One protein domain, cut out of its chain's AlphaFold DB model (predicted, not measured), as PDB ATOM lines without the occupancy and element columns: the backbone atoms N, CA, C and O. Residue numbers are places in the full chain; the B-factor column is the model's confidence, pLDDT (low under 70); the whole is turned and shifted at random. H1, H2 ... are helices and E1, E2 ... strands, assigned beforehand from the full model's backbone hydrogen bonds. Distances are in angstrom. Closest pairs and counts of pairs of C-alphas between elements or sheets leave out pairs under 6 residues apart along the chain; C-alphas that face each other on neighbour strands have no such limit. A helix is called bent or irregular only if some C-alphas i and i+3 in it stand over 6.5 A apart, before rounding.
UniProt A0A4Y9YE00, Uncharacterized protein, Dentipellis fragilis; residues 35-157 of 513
ATOM      1  N   ARG A  35     213.935 224.262 240.653       45.16
ATOM      2  CA  ARG A  35     215.289 224.406 240.143       45.16
ATOM      3  C   ARG A  35     215.310 223.924 238.697       45.16
ATOM      4  O   ARG A  35     215.675 222.793 238.398       45.16
ATOM      5  N   GLY A  36     214.877 224.799 237.800       57.34
ATOM      6  CA  GLY A  36     215.114 224.657 236.369       57.34
ATOM      7  C   GLY A  36     213.937 224.969 235.458       57.34
ATOM      8  O   GLY A  36     214.146 224.968 234.248       57.34
ATOM      9  N   LEU A  37     212.730 225.249 235.971       70.94
ATOM     10  CA  LEU A  37     211.668 225.734 235.090       70.94
ATOM     11  C   LEU A  37     211.914 227.222 234.827       70.94
ATOM     12  O   LEU A  37     211.526 228.074 235.623       70.94
ATOM     13  N   ILE A  38     212.640 227.506 233.746       87.50
ATOM     14  CA  ILE A  38     212.768 228.857 233.201       87.50
ATOM     15  C   ILE A  38     211.356 229.303 232.823       87.50
ATOM     16  O   ILE A  38     210.726 228.678 231.972       87.50
ATOM     17  N   ASP A  39     210.868 230.355 233.472       93.31
ATOM     18  CA  ASP A  39     209.588 230.975 233.135       93.31
ATOM     19  C   ASP A  39     209.839 232.218 232.281       93.31
ATOM     20  O   ASP A  39     210.863 232.883 232.442       93.31
ATOM     21  N   VAL A  40     208.935 232.533 231.360       96.56
ATOM     22  CA  VAL A  40     209.048 233.735 230.525       96.56
ATOM     23  C   VAL A  40     208.013 234.728 231.016       96.56
ATOM     24  O   VAL A  40     206.816 234.452 230.933       96.56
ATOM     25  N   CYS A  41     208.478 235.863 231.532       96.81
ATOM     26  CA  CYS A  41     207.632 236.891 232.127       96.81
ATOM     27  C   CYS A  41     207.812 238.243 231.439       96.81
ATOM     28  O   CYS A  41     208.889 238.554 230.917       96.81
ATOM     29  N   VAL A  42     206.768 239.068 231.459       97.31
ATOM     30  CA  VAL A  42     206.801 240.422 230.906       97.31
ATOM     31  C   VAL A  42     205.716 241.318 231.512       97.31
ATOM     32  O   VAL A  42     204.624 240.848 231.823       97.31
ATOM     33  N   GLY A  43     206.015 242.613 231.656       96.06
ATOM     34  CA  GLY A  43     205.008 243.656 231.868       96.06
ATOM     35  C   GLY A  43     204.307 243.981 230.550       96.06
ATOM     36  O   GLY A  43     204.968 244.384 229.592       96.06
ATOM     37  N   LEU A  44     202.999 243.749 230.487       97.00
ATOM     38  CA  LEU A  44     202.143 244.048 229.344       97.00
ATOM     39  C   LEU A  44     201.322 245.304 229.634       97.00
ATOM     40  O   LEU A  44     200.593 245.330 230.618       97.00
ATOM     41  N   ASP A  45     201.434 246.284 228.743       96.81
ATOM     42  CA  ASP A  45     200.579 247.471 228.618       96.81
ATOM     43  C   ASP A  45     200.099 247.491 227.160       96.81
ATOM     44  O   ASP A  45     200.769 248.011 226.262       96.81
ATOM     45  N   VAL A  46     199.040 246.722 226.888       97.06
ATOM     46  CA  VAL A  46     198.544 246.448 225.530       97.06
ATOM     47  C   VAL A  46     197.029 246.300 225.510       97.06
ATOM     48  O   VAL A  46     196.420 245.795 226.451       97.06
ATOM     49  N   ASP A  47     196.415 246.648 224.385       97.50
ATOM     50  CA  ASP A  47     195.028 246.281 224.115       97.50
ATOM     51  C   ASP A  47     194.950 244.808 223.696       97.50
ATOM     52  O   ASP A  47     195.637 244.367 222.770       97.50
ATOM     53  N   LEU A  48     194.112 244.030 224.383       97.69
ATOM     54  CA  LEU A  48     193.864 242.639 224.033       97.69
ATOM     55  C   LEU A  48     192.905 242.587 222.841       97.69
ATOM     56  O   LEU A  48     191.708 242.843 222.981       97.69
ATOM     57  N   ASP A  49     193.440 242.237 221.675       97.31
ATOM     58  CA  ASP A  49     192.676 241.976 220.456       97.31
ATOM     59  C   ASP A  49     192.460 240.466 220.289       97.31
ATOM     60  O   ASP A  49     193.416 239.687 220.250       97.31
ATOM     61  N   ILE A  50     191.196 240.054 220.195       97.00
ATOM     62  CA  ILE A  50     190.798 238.683 219.884       97.00
ATOM     63  C   ILE A  50     189.989 238.705 218.587       97.00
ATOM     64  O   ILE A  50     188.876 239.226 218.545       97.00
ATOM     65  N   LEU A  51     190.539 238.098 217.529       94.31
ATOM     66  CA  LEU A  51     189.898 237.969 216.211       94.31
ATOM     67  C   LEU A  51     189.507 239.315 215.558       94.31
ATOM     68  O   LEU A  51     188.516 239.388 214.830       94.31
ATOM     69  N   GLY A  52     190.294 240.372 215.778       92.50
ATOM     70  CA  GLY A  52     190.068 241.717 215.237       92.50
ATOM     71  C   GLY A  52     189.136 242.581 216.089       92.50
ATOM     72  O   GLY A  52     188.648 243.606 215.608       92.50
ATOM     73  N   ILE A  53     188.840 242.156 217.321       91.75
ATOM     74  CA  ILE A  53     187.992 242.870 218.275       91.75
ATOM     75  C   ILE A  53     188.820 243.168 219.523       91.75
ATOM     76  O   ILE A  53     189.272 242.256 220.213       91.75
ATOM     77  N   VAL A  54     188.967 244.453 219.848       95.81
ATOM     78  CA  VAL A  54     189.592 244.891 221.101       95.81
ATOM     79  C   VAL A  54     188.620 244.644 222.253       95.81
ATOM     80  O   VAL A  54     187.582 245.299 222.342       95.81
ATOM     81  N   VAL A  55     188.949 243.693 223.128       94.25
ATOM     82  CA  VAL A  55     188.088 243.296 224.259       94.25
ATOM     83  C   VAL A  55     188.388 244.066 225.543       94.25
ATOM     84  O   VAL A  55     187.570 244.081 226.460       94.25
ATOM     85  N   GLY A  56     189.538 244.733 225.609       95.31
ATOM     86  CA  GLY A  56     189.909 245.616 226.707       95.31
ATOM     87  C   GLY A  56     191.413 245.844 226.781       95.31
ATOM     88  O   GLY A  56     192.185 245.226 226.051       95.31
ATOM     89  N   HIS A  57     191.811 246.732 227.683       97.00
ATOM     90  CA  HIS A  57     193.205 247.086 227.916       97.00
ATOM     91  C   HIS A  57     193.799 246.248 229.056       97.00
ATOM     92  O   HIS A  57     193.162 246.082 230.102       97.00
ATOM     93  N   LEU A  58     195.001 245.712 228.857       96.50
ATOM     94  CA  LEU A  58     195.763 244.954 229.846       96.50
ATOM     95  C   LEU A  58     196.977 245.768 230.287       96.50
ATOM     96  O   LEU A  58     197.881 245.974 229.486       96.50
ATOM     97  N   ASP A  59     196.998 246.135 231.567       96.12
ATOM     98  CA  ASP A  59     198.135 246.746 232.267       96.12
ATOM     99  C   ASP A  59     198.525 245.840 233.450       96.12
ATOM    100  O   ASP A  59     198.027 245.977 234.571       96.12
ATOM    101  N   VAL A  60     199.286 244.780 233.158       96.06
ATOM    102  CA  VAL A  60     199.597 243.682 234.092       96.06
ATOM    103  C   VAL A  60     200.966 243.066 233.811       96.06
ATOM    104  O   VAL A  60     201.426 243.024 232.676       96.06
ATOM    105  N   CYS A  61     201.604 242.490 234.831       96.44
ATOM    106  CA  CYS A  61     202.781 241.640 234.646       96.44
ATOM    107  C   CYS A  61     202.375 240.164 234.624       96.44
ATOM    108  O   CYS A  61     201.708 239.692 235.546       96.44
ATOM    109  N   LEU A  62     202.769 239.434 233.578       96.44
ATOM    110  CA  LEU A  62     202.382 238.039 233.368       96.44
ATOM    111  C   LEU A  62     203.567 237.145 233.035       96.44
ATOM    112  O   LEU A  62     204.486 237.544 232.324       96.44
ATOM    113  N   CYS A  63     203.475 235.901 233.500       96.31
ATOM    114  CA  CYS A  63     204.384 234.812 233.171       96.31
ATOM    115  C   CYS A  63     203.630 233.673 232.473       96.31
ATOM    116  O   CYS A  63     202.438 233.475 232.720       96.31
ATOM    117  N   LEU A  64     204.317 232.879 231.647       95.69
ATOM    118  CA  LEU A  64     203.695 231.744 230.952       95.69
ATOM    119  C   LEU A  64     203.091 230.723 231.923       95.69
ATOM    120  O   LEU A  64     202.011 230.192 231.663       95.69
ATOM    121  N   SER A  65     203.745 230.477 233.064       93.25
ATOM    122  CA  SER A  65     203.276 229.482 234.036       93.25
ATOM    123  C   SER A  65     201.927 229.812 234.689       93.25
ATOM    124  O   SER A  65     201.240 228.896 235.140       93.25
ATOM    125  N   VAL A  66     201.525 231.089 234.717       94.56
ATOM    126  CA  VAL A  66     200.282 231.547 235.366       94.56
ATOM    127  C   VAL A  66     199.138 231.802 234.382       94.56
ATOM    128  O   VAL A  66     198.012 232.057 234.812       94.56
ATOM    129  N   LEU A  67     199.387 231.705 233.070       95.62
ATOM    130  CA  LEU A  67     198.388 232.007 232.039       95.62
ATOM    131  C   LEU A  67     197.058 231.247 232.202       95.62
ATOM    132  O   LEU A  67     196.018 231.905 232.120       95.62
ATOM    133  N   PRO A  68     197.026 229.921 232.461       95.25
ATOM    134  CA  PRO A  68     195.757 229.192 232.539       95.25
ATOM    135  C   PRO A  68     194.822 229.708 233.638       95.25
ATOM    136  O   PRO A  68     193.604 229.737 233.451       95.25
ATOM    137  N   ASP A  69     195.383 230.121 234.775       92.81
ATOM    138  CA  ASP A  69     194.614 230.653 235.901       92.81
ATOM    139  C   ASP A  69     194.270 232.133 235.690       92.81
ATOM    140  O   ASP A  69     193.171 232.574 236.038       92.81
ATOM    141  N   PHE A  70     195.162 232.898 235.054       96.25
ATOM    142  CA  PHE A  70     194.920 234.302 234.731       96.25
ATOM    143  C   PHE A  70     193.757 234.483 233.746       96.25
ATOM    144  O   PHE A  70     192.865 235.289 234.006       96.25
ATOM    145  N   VAL A  71     193.701 233.685 232.669       97.56
ATOM    146  CA  VAL A  71     192.606 233.732 231.676       97.56
ATOM    147  C   VAL A  71     191.239 233.540 232.340       97.56
ATOM    148  O   VAL A  71     190.270 234.203 231.983       97.56
ATOM    149  N   LYS A  72     191.171 232.677 233.358       93.31
ATOM    150  CA  LYS A  72     189.934 232.367 234.084       93.31
ATOM    151  C   LYS A  72     189.525 233.418 235.104       93.31
ATOM    152  O   LYS A  72     188.363 233.436 235.494       93.31
ATOM    153  N   THR A  73     190.452 234.236 235.588       91.56
ATOM    154  CA  THR A  73     190.213 235.143 236.724       91.56
ATOM    155  C   THR A  73     190.189 236.612 236.322       91.56
ATOM    156  O   THR A  73     189.538 237.409 236.996       91.56
ATOM    157  N   ASN A  74     190.848 236.985 235.224       95.75
ATOM    158  CA  ASN A  74     190.878 238.360 234.750       95.75
ATOM    159  C   ASN A  74     189.628 238.699 233.904       95.75
ATOM    160  O   ASN A  74     189.340 237.989 232.940       95.75
ATOM    161  N   PRO A  75     188.905 239.798 234.195       93.12
ATOM    162  CA  PRO A  75     187.656 240.140 233.505       93.12
ATOM    163  C   PRO A  75     187.828 240.493 232.015       93.12
ATOM    164  O   PRO A  75     186.936 240.211 231.210       93.12
ATOM    165  N   VAL A  76     188.968 241.072 231.614       94.38
ATOM    166  CA  VAL A  76     189.269 241.368 230.199       94.38
ATOM    167  C   VAL A  76     189.492 240.064 229.436       94.38
ATOM    168  O   VAL A  76     188.932 239.870 228.357       94.38
ATOM    169  N   CYS A  77     190.230 239.122 230.029       95.75
ATOM    170  CA  CYS A  77     190.420 237.796 229.449       95.75
ATOM    171  C   CYS A  77     189.114 237.000 229.378       95.75
ATOM    172  O   CYS A  77     188.845 236.416 228.336       95.75
ATOM    173  N   GLN A  78     188.269 237.036 230.415       94.75
ATOM    174  CA  GLN A  78     186.942 236.403 230.391       94.75
ATOM    175  C   GLN A  78     186.057 236.966 229.269       94.75
ATOM    176  O   GLN A  78     185.353 236.215 228.594       94.75
ATOM    177  N   SER A  79     186.130 238.278 229.025       89.31
ATOM    178  CA  SER A  79     185.447 238.923 227.897       89.31
ATOM    179  C   SER A  79     185.994 238.432 226.554       89.31
ATOM    180  O   SER A  79     185.221 238.053 225.676       89.31
ATOM    181  N   GLY A  80     187.320 238.327 226.430       89.69
ATOM    182  CA  GLY A  80     187.983 237.672 225.301       89.69
ATOM    183  C   GLY A  80     187.541 236.223 225.092       89.69
ATOM    184  O   GLY A  80     187.283 235.811 223.961       89.69
ATOM    185  N   SER A  81     187.374 235.462 226.172       96.19
ATOM    186  CA  SER A  81     186.951 234.064 226.127       96.19
ATOM    187  C   SER A  81     185.515 233.903 225.637       96.19
ATOM    188  O   SER A  81     185.207 232.904 224.992       96.19
ATOM    189  N   MET A  82     184.635 234.880 225.875       85.69
ATOM    190  CA  MET A  82     183.287 234.876 225.293       85.69
ATOM    191  C   MET A  82     183.299 235.095 223.773       85.69
ATOM    192  O   MET A  82     182.383 234.637 223.093       85.69
ATOM    193  N   VAL A  83     184.330 235.761 223.237       92.12
ATOM    194  CA  VAL A  83     184.484 236.035 221.798       92.12
ATOM    195  C   VAL A  83     185.208 234.892 221.078       92.12
ATOM    196  O   VAL A  83     184.720 234.407 220.060       92.12
ATOM    197  N   GLY A  84     186.364 234.456 221.594       90.44
ATOM    198  CA  GLY A  84     187.256 233.492 220.930       90.44
ATOM    199  C   GLY A  84     187.458 232.155 221.656       90.44
ATOM    200  O   GLY A  84     188.079 231.250 221.103       90.44
ATOM    201  N   GLY A  85     186.935 231.997 222.876       95.56
ATOM    202  CA  GLY A  85     187.202 230.850 223.752       95.56
ATOM    203  C   GLY A  85     188.534 230.951 224.511       95.56
ATOM    204  O   GLY A  85     189.481 231.593 224.057       95.56
ATOM    205  N   ASP A  86     188.633 230.262 225.654       95.75
ATOM    206  CA  ASP A  86     189.810 230.309 226.548       95.75
ATOM    207  C   ASP A  86     191.123 229.959 225.838       95.75
ATOM    208  O   ASP A  86     192.156 230.583 226.075       95.75
ATOM    209  N   ARG A  87     191.085 228.962 224.945       97.12
ATOM    210  CA  ARG A  87     192.268 228.506 224.207       97.12
ATOM    211  C   ARG A  87     192.820 229.596 223.295       97.12
ATOM    212  O   ARG A  87     194.035 229.715 223.180       97.12
ATOM    213  N   GLU A  88     191.947 230.362 222.650       97.62
ATOM    214  CA  GLU A  88     192.376 231.426 221.746       97.62
ATOM    215  C   GLU A  88     192.982 232.586 222.534       97.62
ATOM    216  O   GLU A  88     194.080 233.031 222.216       97.62
ATOM    217  N   VAL A  89     192.335 232.999 223.630       97.75
ATOM    218  CA  VAL A  89     192.877 234.026 224.534       97.75
ATOM    219  C   VAL A  89     194.242 233.610 225.079       97.75
ATOM    220  O   VAL A  89     195.178 234.409 225.064       97.75
ATOM    221  N   GLN A  90     194.381 232.356 225.514       98.06
ATOM    222  CA  GLN A  90     195.647 231.836 226.020       98.06
ATOM    223  C   GLN A  90     196.743 231.856 224.945       98.06
ATOM    224  O   GLN A  90     197.837 232.338 225.227       98.06
ATOM    225  N   ASN A  91     196.456 231.405 223.717       97.81
ATOM    226  CA  ASN A  91     197.416 231.452 222.609       97.81
ATOM    227  C   ASN A  91     197.826 232.894 222.274       97.81
ATOM    228  O   ASN A  91     199.001 233.165 222.028       97.81
ATOM    229  N   THR A  92     196.872 233.829 222.264       98.25
ATOM    230  CA  THR A  92     197.139 235.248 222.000       98.25
ATOM    231  C   THR A  92     198.037 235.848 223.079       98.25
ATOM    232  O   THR A  92     199.038 236.478 222.747       98.25
ATOM    233  N   LEU A  93     197.748 235.605 224.362       98.19
ATOM    234  CA  LEU A  93     198.592 236.063 225.472       98.19
ATOM    235  C   LEU A  93     199.981 235.420 225.449       98.19
ATOM    236  O   LEU A  93     200.977 236.113 225.635       98.19
ATOM    237  N   GLU A  94     200.072 234.120 225.173       98.06
ATOM    238  CA  GLU A  94     201.350 233.424 225.028       98.06
ATOM    239  C   GLU A  94     202.184 234.022 223.886       98.06
ATOM    240  O   GLU A  94     203.385 234.247 224.042       98.06
ATOM    241  N   ASN A  95     201.551 234.357 222.760       97.94
ATOM    242  CA  ASN A  95     202.208 235.038 221.647       97.94
ATOM    243  C   ASN A  95     202.638 236.464 222.009       97.94
ATOM    244  O   ASN A  95     203.740 236.865 221.634       97.94
ATOM    245  N   LEU A  96     201.811 237.225 222.733       97.81
ATOM    246  CA  LEU A  96     202.169 238.561 223.214       97.81
ATOM    247  C   LEU A  96     203.395 238.491 224.130       97.81
ATOM    248  O   LEU A  96     204.361 239.213 223.898       97.81
ATOM    249  N   ILE A  97     203.412 237.559 225.087       97.75
ATOM    250  CA  ILE A  97     204.534 237.356 226.012       97.75
ATOM    251  C   ILE A  97     205.803 236.955 225.255       97.75
ATOM    252  O   ILE A  97     206.848 237.593 225.401       97.75
ATOM    253  N   ASN A  98     205.719 235.932 224.402       97.44
ATOM    254  CA  ASN A  98     206.876 235.399 223.686       97.44
ATOM    255  C   ASN A  98     207.441 236.366 222.638       97.44
ATOM    256  O   ASN A  98     208.636 236.305 222.343       97.44
ATOM    257  N   ASN A  99     206.636 237.278 222.090       97.44
ATOM    258  CA  ASN A  99     207.087 238.236 221.077       97.44
ATOM    259  C   ASN A  99     207.399 239.629 221.635       97.44
ATOM    260  O   ASN A  99     207.980 240.440 220.913       97.44
ATOM    261  N   HIS A 100     207.096 239.909 222.905       97.81
ATOM    262  CA  HIS A 100     207.389 241.211 223.493       97.81
ATOM    263  C   HIS A 100     208.900 241.502 223.523       97.81
ATOM    264  O   HIS A 100     209.727 240.607 223.751       97.81
ATOM    265  N   ALA A 101     209.266 242.771 223.310       97.00
ATOM    266  CA  ALA A 101     210.661 243.219 223.279       97.00
ATOM    267  C   ALA A 101     211.329 243.156 224.664       97.00
ATOM    268  O   ALA A 101     212.511 242.838 224.760       97.00
ATOM    269  N   ASN A 102     210.552 243.393 225.726       94.69
ATOM    270  CA  ASN A 102     211.035 243.457 227.110       94.69
ATOM    271  C   ASN A 102     210.792 242.163 227.908       94.69
ATOM    272  O   ASN A 102     210.809 242.198 229.138       94.69
ATOM    273  N   LYS A 103     210.516 241.029 227.246       96.50
ATOM    274  CA  LYS A 103     210.350 239.751 227.955       96.50
ATOM    275  C   LYS A 103     211.648 239.334 228.643       96.50
ATOM    276  O   LYS A 103     212.740 239.572 228.123       96.50
ATOM    277  N   GLN A 104     211.526 238.665 229.781       95.94
ATOM    278  CA  GLN A 104     212.659 238.155 230.540       95.94
ATOM    279  C   GLN A 104     212.484 236.663 230.827       95.94
ATOM    280  O   GLN A 104     211.384 236.197 231.116       95.94
ATOM    281  N   ASN A 105     213.589 235.921 230.746       95.94
ATOM    282  CA  ASN A 105     213.648 234.514 231.129       95.94
ATOM    283  C   ASN A 105     214.019 234.440 232.611       95.94
ATOM    284  O   ASN A 105     215.185 234.601 232.978       95.94
ATOM    285  N   CYS A 106     213.024 234.222 233.455       94.06
ATOM    286  CA  CYS A 106     213.154 234.278 234.894       94.06
ATOM    287  C   CYS A 106     213.641 232.948 235.454       94.06
ATOM    288  O   CYS A 106     213.094 231.880 235.173       94.06
ATOM    289  N   THR A 107     214.686 233.031 236.273       92.94
ATOM    290  CA  THR A 107     215.186 231.924 237.086       92.94
ATOM    291  C   THR A 107     215.178 232.386 238.531       92.94
ATOM    292  O   THR A 107     215.765 233.418 238.849       92.94
ATOM    293  N   TYR A 108     214.506 231.632 239.391       91.31
ATOM    294  CA  TYR A 108     214.332 231.987 240.793       91.31
ATOM    295  C   TYR A 108     215.259 231.140 241.673       91.31
ATOM    296  O   TYR A 108     215.400 229.941 241.406       91.31
ATOM    297  N   PRO A 109     215.895 231.726 242.702       93.12
ATOM    298  CA  PRO A 109     216.720 230.971 243.634       93.12
ATOM    299  C   PRO A 109     215.866 230.080 244.546       93.12
ATOM    300  O   PRO A 109     214.633 230.167 244.590       93.12
ATOM    301  N   ASP A 110     216.532 229.212 245.308       91.56
ATOM    302  CA  ASP A 110     215.858 228.435 246.343       91.56
ATOM    303  C   ASP A 110     215.201 229.370 247.365       91.56
ATOM    304  O   ASP A 110     215.713 230.437 247.690       91.56
ATOM    305  N   HIS A 111     214.052 228.952 247.897       93.00
ATOM    306  CA  HIS A 111     213.293 229.738 248.876       93.00
ATOM    307  C   HIS A 111     212.810 231.109 248.368       93.00
ATOM    308  O   HIS A 111     212.479 231.968 249.182       93.00
ATOM    309  N   ALA A 112     212.678 231.283 247.052       93.56
ATOM    310  CA  ALA A 112     211.934 232.380 246.447       93.56
ATOM    311  C   ALA A 112     210.496 231.969 246.078       93.56
ATOM    312  O   ALA A 112     210.223 230.814 245.728       93.56
ATOM    313  N   ASP A 113     209.585 232.933 246.136       91.44
ATOM    314  CA  ASP A 113     208.282 232.920 245.479       91.44
ATOM    315  C   ASP A 113     208.285 233.989 244.384       91.44
ATOM    316  O   ASP A 113     208.540 235.163 244.654       91.44
ATOM    317  N   ALA A 114     208.040 233.561 243.144       91.25
ATOM    318  CA  ALA A 114     208.011 234.436 241.978       91.25
ATOM    319  C   ALA A 114     206.961 235.543 242.145       91.25
ATOM    320  O   ALA A 114     205.831 235.277 242.559       91.25
ATOM    321  N   PHE A 115     207.335 236.769 241.793       89.81
ATOM    322  CA  PHE A 115     206.477 237.943 241.852       89.81
ATOM    323  C   PHE A 115     206.742 238.818 240.623       89.81
ATOM    324  O   PHE A 115     207.817 239.384 240.470       89.81
ATOM    325  N   CYS A 116     205.764 238.922 239.730       90.38
ATOM    326  CA  CYS A 116     205.915 239.690 238.498       90.38
ATOM    327  C   CYS A 116     205.571 241.164 238.767       90.38
ATOM    328  O   CYS A 116     204.436 241.466 239.135       90.38
ATOM    329  N   ASP A 117     206.527 242.072 238.559       90.81
ATOM    330  CA  ASP A 117     206.301 243.522 238.560       90.81
ATOM    331  C   ASP A 117     206.473 244.090 237.147       90.81
ATOM    332  O   ASP A 117     207.321 243.623 236.387       90.81
ATOM    333  N   PHE A 118     205.697 245.116 236.794       90.44
ATOM    334  CA  PHE A 118     205.712 245.705 235.454       90.44
ATOM    335  C   PHE A 118     207.120 246.130 234.997       90.44
ATOM    336  O   PHE A 118     207.498 245.894 233.849       90.44
ATOM    337  N   ASN A 119     207.924 246.700 235.903       88.62
ATOM    338  CA  ASN A 119     209.291 247.140 235.602       88.62
ATOM    339  C   ASN A 119     210.348 246.061 235.895       88.62
ATOM    340  O   ASN A 119     211.478 246.153 235.416       88.62
ATOM    341  N   ALA A 120     209.984 245.018 236.646       90.56
ATOM    342  CA  ALA A 120     210.858 243.904 236.998       90.56
ATOM    343  C   ALA A 120     210.114 242.555 236.883       90.56
ATOM    344  O   ALA A 120     209.719 241.975 237.898       90.56
ATOM    345  N   PRO A 121     209.945 242.011 235.659       93.25
ATOM    346  CA  PRO A 121     209.163 240.794 235.434       93.25
ATOM    347  C   PRO A 121     209.678 239.546 236.161       93.25
ATOM    348  O   PRO A 121     208.901 238.640 236.438       93.25
ATOM    349  N   CYS A 122     210.974 239.503 236.482       93.38
ATOM    350  CA  CYS A 122     211.611 238.403 237.214       93.38
ATOM    351  C   CYS A 122     211.837 238.695 238.702       93.38
ATOM    352  O   CYS A 122     212.771 238.156 239.299       93.38
ATOM    353  N   ASN A 123     211.037 239.573 239.305       91.94
ATOM    354  CA  ASN A 123     211.143 239.852 240.729       91.94
ATOM    355  C   ASN A 123     210.619 238.669 241.570       91.94
ATOM    356  O   ASN A 123     209.962 237.748 241.078       91.94
ATOM    357  N   TYR A 124     210.972 238.634 242.849       92.75
ATOM    358  CA  TYR A 124     210.559 237.567 243.751       92.75
ATOM    359  C   TYR A 124     210.645 237.987 245.214       92.75
ATOM    360  O   TYR A 124     211.386 238.894 245.593       92.75
ATOM    361  N   HIS A 125     209.908 237.269 246.056       93.69
ATOM    362  CA  HIS A 125     209.976 237.399 247.503       93.69
ATOM    363  C   HIS A 125     210.648 236.180 248.121       93.69
ATOM    364  O   HIS A 125     210.330 235.042 247.784       93.69
ATOM    365  N   CYS A 126     211.560 236.407 249.062       94.69
ATOM    366  CA  CYS A 126     212.114 235.320 249.855       94.69
ATOM    367  C   CYS A 126     211.086 234.843 250.885       94.69
ATOM    368  O   CYS A 126     210.481 235.644 251.598       94.69
ATOM    369  N   LYS A 127     210.890 233.528 250.971       94.94
ATOM    370  CA  LYS A 127     209.981 232.885 251.929       94.94
ATOM    371  C   LYS A 127     210.750 232.208 253.054       94.94
ATOM    372  O   LYS A 127     211.972 232.135 253.049       94.94
ATOM    373  N   HIS A 128     210.018 231.694 254.040       94.19
ATOM    374  CA  HIS A 128     210.562 230.889 255.141       94.19
ATOM    375  C   HIS A 128     211.673 231.580 255.956       94.19
ATOM    376  O   HIS A 128     212.601 230.919 256.416       94.19
ATOM    377  N   GLY A 129     211.583 232.902 256.125       93.94
ATOM    378  CA  GLY A 129     212.530 233.690 256.922       93.94
ATOM    379  C   GLY A 129     213.848 234.024 256.218       93.94
ATOM    380  O   GLY A 129     214.726 234.616 256.840       93.94
ATOM    381  N   PHE A 130     214.005 233.650 254.947       96.56
ATOM    382  CA  PHE A 130     215.139 234.082 254.136       96.56
ATOM    383  C   PHE A 130     214.996 235.559 253.763       96.56
ATOM    384  O   PHE A 130     213.884 236.074 253.638       96.56
ATOM    385  N   THR A 131     216.126 236.235 253.569       94.56
ATOM    386  CA  THR A 131     216.174 237.647 253.182       94.56
ATOM    387  C   THR A 131     216.790 237.806 251.794       94.56
ATOM    388  O   THR A 131     217.715 237.056 251.465       94.56
ATOM    389  N   PRO A 132     216.323 238.775 250.991       93.56
ATOM    390  CA  PRO A 132     216.897 239.041 249.680       93.56
ATOM    391  C   PRO A 132     218.334 239.545 249.816       93.56
ATOM    392  O   PRO A 132     218.625 240.426 250.626       93.56
ATOM    393  N   GLN A 133     219.229 238.997 249.003       92.12
ATOM    394  CA  GLN A 133     220.600 239.462 248.864       92.12
ATOM    395  C   GLN A 133     220.771 240.147 247.510       92.12
ATOM    396  O   GLN A 133     220.567 239.533 246.463       92.12
ATOM    397  N   TYR A 134     221.177 241.413 247.539       90.06
ATOM    398  CA  TYR A 134     221.470 242.214 246.352       90.06
ATOM    399  C   TYR A 134     222.973 242.203 246.041       90.06
ATOM    400  O   TYR A 134     223.784 241.785 246.872       90.06
ATOM    401  N   GLU A 135     223.353 242.630 244.836       86.94
ATOM    402  CA  GLU A 135     224.768 242.842 244.506       86.94
ATOM    403  C   GLU A 135     225.348 244.042 245.271       86.94
ATOM    404  O   GLU A 135     224.635 244.979 245.634       86.94
ATOM    405  N   ASP A 136     226.658 244.003 245.532       80.69
ATOM    406  CA  ASP A 136     227.349 245.040 246.299       80.69
ATOM    407  C   ASP A 136     227.148 246.432 245.674       80.69
ATOM    408  O   ASP A 136     227.419 246.651 244.493       80.69
ATOM    409  N   GLY A 137     226.707 247.397 246.491       75.88
ATOM    410  CA  GLY A 137     226.458 248.781 246.068       75.88
ATOM    411  C   GLY A 137     225.007 249.097 245.690       75.88
ATOM    412  O   GLY A 137     224.716 250.238 245.333       75.88
ATOM    413  N   VAL A 138     224.101 248.124 245.802       78.75
ATOM    414  CA  VAL A 138     222.657 248.311 245.629       78.75
ATOM    415  C   VAL A 138     221.988 248.568 246.980       78.75
ATOM    416  O   VAL A 138     222.105 247.764 247.902       78.75
ATOM    417  N   ASP A 139     221.281 249.694 247.095       68.31
ATOM    418  CA  ASP A 139     220.525 250.054 248.296       68.31
ATOM    419  C   ASP A 139     219.181 249.302 248.347       68.31
ATOM    420  O   ASP A 139     218.368 249.398 247.423       68.31
ATOM    421  N   CYS A 140     218.947 248.559 249.433       70.31
ATOM    422  CA  CYS A 140     217.697 247.844 249.700       70.31
ATOM    423  C   CYS A 140     216.494 248.778 249.890       70.31
ATOM    424  O   CYS A 140     215.358 248.346 249.701       70.31
ATOM    425  N   ASP A 141     216.737 250.047 250.221       73.94
ATOM    426  CA  ASP A 141     215.684 251.039 250.435       73.94
ATOM    427  C   ASP A 141     215.162 251.636 249.115       73.94
ATOM    428  O   ASP A 141     214.142 252.331 249.106       73.94
ATOM    429  N   ASN A 142     215.818 251.346 247.981       67.81
ATOM    430  CA  ASN A 142     215.393 251.807 246.660       67.81
ATOM    431  C   ASN A 142     215.315 250.648 245.642       67.81
ATOM    432  O   ASN A 142     216.181 250.502 244.771       67.81
ATOM    433  N   PRO A 143     214.265 249.810 245.720       59.38
ATOM    434  CA  PRO A 143     214.117 248.607 244.899       59.38
ATOM    435  C   PRO A 143     213.814 248.887 243.419       59.38
ATOM    436  O   PRO A 143     213.663 247.939 242.657       59.38
ATOM    437  N   GLY A 144     213.748 250.153 242.990       57.72
ATOM    438  CA  GLY A 144     213.110 250.607 241.749       57.72
ATOM    439  C   GLY A 144     213.614 250.041 240.416       57.72
ATOM    440  O   GLY A 144     213.065 250.441 239.404       57.72
ATOM    441  N   ASN A 145     214.619 249.160 240.402       68.81
ATOM    442  CA  ASN A 145     214.972 248.244 239.299       68.81
ATOM    443  C   ASN A 145     215.893 247.091 239.759       68.81
ATOM    444  O   ASN A 145     216.519 246.411 238.945       68.81
ATOM    445  N   ASN A 146     216.040 246.892 241.068       80.94
ATOM    446  CA  ASN A 146     217.056 246.003 241.610       80.94
ATOM    447  C   ASN A 146     216.424 244.654 241.941       80.94
ATOM    448  O   ASN A 146     215.710 244.523 242.932       80.94
ATOM    449  N   ILE A 147     216.685 243.656 241.100       85.69
ATOM    450  CA  ILE A 147     216.249 242.278 241.333       85.69
ATOM    451  C   ILE A 147     217.255 241.636 242.301       85.69
ATOM    452  O   ILE A 147     218.461 241.700 242.033       85.69
ATOM    453  N   PRO A 148     216.819 241.036 243.428       90.06
ATOM    454  CA  PRO A 148     217.737 240.316 244.297       90.06
ATOM    455  C   PRO A 148     218.436 239.191 243.523       90.06
ATOM    456  O   PRO A 148     217.890 238.617 242.578       90.06
ATOM    457  N   LYS A 149     219.654 238.844 243.925       91.50
ATOM    458  CA  LYS A 149     220.429 237.760 243.312       91.50
ATOM    459  C   LYS A 149     220.139 236.405 243.945       91.50
ATOM    460  O   LYS A 149     220.169 235.396 243.247       91.50
ATOM    461  N   ASP A 150     219.899 236.394 245.254       93.19
ATOM    462  CA  ASP A 150     219.663 235.172 246.016       93.19
ATOM    463  C   ASP A 150     218.776 235.431 247.247       93.19
ATOM    464  O   ASP A 150     218.636 236.568 247.704       93.19
ATOM    465  N   CYS A 151     218.209 234.363 247.806       95.31
ATOM    466  CA  CYS A 151     217.553 234.358 249.107       95.31
ATOM    467  C   CYS A 151     218.475 233.687 250.121       95.31
ATOM    468  O   CYS A 151     218.597 232.464 250.154       95.31
ATOM    469  N   THR A 152     219.111 234.476 250.986       95.88
ATOM    470  CA  THR A 152     220.075 233.952 251.961       95.88
ATOM    471  C   THR A 152     219.572 234.060 253.391       95.88
ATOM    472  O   THR A 152     218.656 234.817 253.709       95.88
ATOM    473  N   CYS A 153     220.132 233.219 254.263       96.06
ATOM    474  CA  CYS A 153     219.840 233.228 255.688       96.06
ATOM    475  C   CYS A 153     220.946 234.011 256.412       96.06
ATOM    476  O   CYS A 153     222.041 233.468 256.594       96.06
ATOM    477  N   PRO A 154     220.719 235.289 256.767       93.50
ATOM    478  CA  PRO A 154     221.787 236.155 257.235       93.50
ATOM    479  C   PRO A 154     222.241 235.753 258.648       93.50
ATOM    480  O   PRO A 154     221.409 235.426 259.501       93.50
ATOM    481  N   PRO A 155     223.550 235.813 258.954       91.12
ATOM    482  CA  PRO A 155     224.041 235.622 260.314       91.12
ATOM    483  C   PRO A 155     223.380 236.606 261.300       91.12
ATOM    484  O   PRO A 155     223.185 237.770 260.947       91.12
ATOM    485  N   PRO A 156     223.058 236.196 262.545       93.00
ATOM    486  CA  PRO A 156     223.367 234.918 263.201       93.00
ATOM    487  C   PRO A 156     222.306 233.816 262.994       93.00
ATOM    488  O   PRO A 156     222.303 232.830 263.733       93.00
ATOM    489  N   MET A 157     221.376 233.980 262.050       94.12
ATOM    490  CA  MET A 157     220.336 232.984 261.785       94.12
ATOM    491  C   MET A 157     220.920 231.740 261.096       94.12
ATOM    492  O   MET A 157     221.998 231.778 260.505       94.12
TER     493      MET A 157
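What this domain is: This is residues 35 to 157 of the 513 residues of an uncharacterized protein of Dentipellis fragilis (UniProt A0A4Y9YE00). The domain is a rod of two unequal lobes set end to end: in the larger, the long, sharply bent hairpin of E1 and E2 arches over the helices H2 and H3, with H1 beside the strands. The smaller lobe is two little hairpins, E4 with E5 and E6 with E7, with much loop, and E3 pairs with the beginning of E1 on the way to it. The printed part has 123 residues with seven named strands and three named helices, in the order E1 E2 H1 H2 H3 E3 E4 E5 E6 E7, in a mixed class of helices and strands; the three sheets, E2 - E1 - E3, E4 - E5 and E6 - E7, are antiparallel. It is only just loose, close to compact, with a radius of gyration of the C-alphas of 16.9 A, and spans 57 by 24 by 22 A.

How they stand to each other: E1, residues 39 to 50, and E2, residues 53 to 63, form a hairpin, with N 44 and O 60 at 2.8 A. E1 bends by 96 degrees at residue 47 and E2 by 85 degrees at residue 60. Pairing is staggered: E1 pairs with E2 over residues 41 to 50 and with E3, residues 104 to 106, over residues 39 to 41, where N 41 and O 104 are 3.0 A apart. H1, residues 64 to 73, stands only just at the sheet's level, at a height of 3.6 A. H2, residues 75 to 84, and H3, residues 86 to 99, are on one face of the sheet, making two layers, helices over a sheet. H2 has a height over the sheet of 8.6 A; its closest C-alphas to E2 are those of Val 76 and Gly 56, 5.5 A apart. The closest C-alphas of H3 and E1 are those of Ile 97 and Val 42, 6.2 A apart. H1 and H3 touch, closest at the C-alphas of Leu 64 and Glu 94, 6.6 A, at a steep tilt of 39 degrees, opposite ways. H3 touches H2 with residues 86 to 89 alone, closest at the C-alphas of Val 89 and Ser 81, 6.1 A. H1 and H2 touch only at the corner, with the C-alphas of Val 71 and Cys 77 closest at 5.1 A. Every O i to N i+4 pair is within hydrogen-bond range in H2 and H3, and 3 of 6 in H1. In the hairpin of E4, residues 112 to 114, and E5, residues 124 to 126, N 113 and O 125 are 2.8 A apart. In that of E6, residues 131 to 133, and E7, residues 150 to 152, N 133 and O 150 are 2.8 A apart. The closest C-alphas of E5 and E7 are those of Cys 126 and Cys 151, 5.6 A apart.

Where its parts are: E1 begins at C-alpha 39, (209.588, 230.975, 233.135), and is 24.3 A long; E2 is 23.6 A. H1 is 15.1 A long and irregular, with C-alphas 65 and 68 7.7 A apart; H2 is 14.2 A. H3 is 19.8 A and ends at C-alpha 99, (207.087, 238.236, 221.077). E3 to E6 have three residues each, as has E7, which ends at C-alpha 152, (220.075, 233.952, 251.961).

The domain as a whole: The C-alphas farthest apart, those of Gly 52 and Pro 156, are 58.8 A apart. The printed part has no cut. The link from E6 to E7, residues 134 to 149, is long. Mean pLDDT of the printed part is 91.3; residues 35 to 36, 139 and 142 to 145 are under 70.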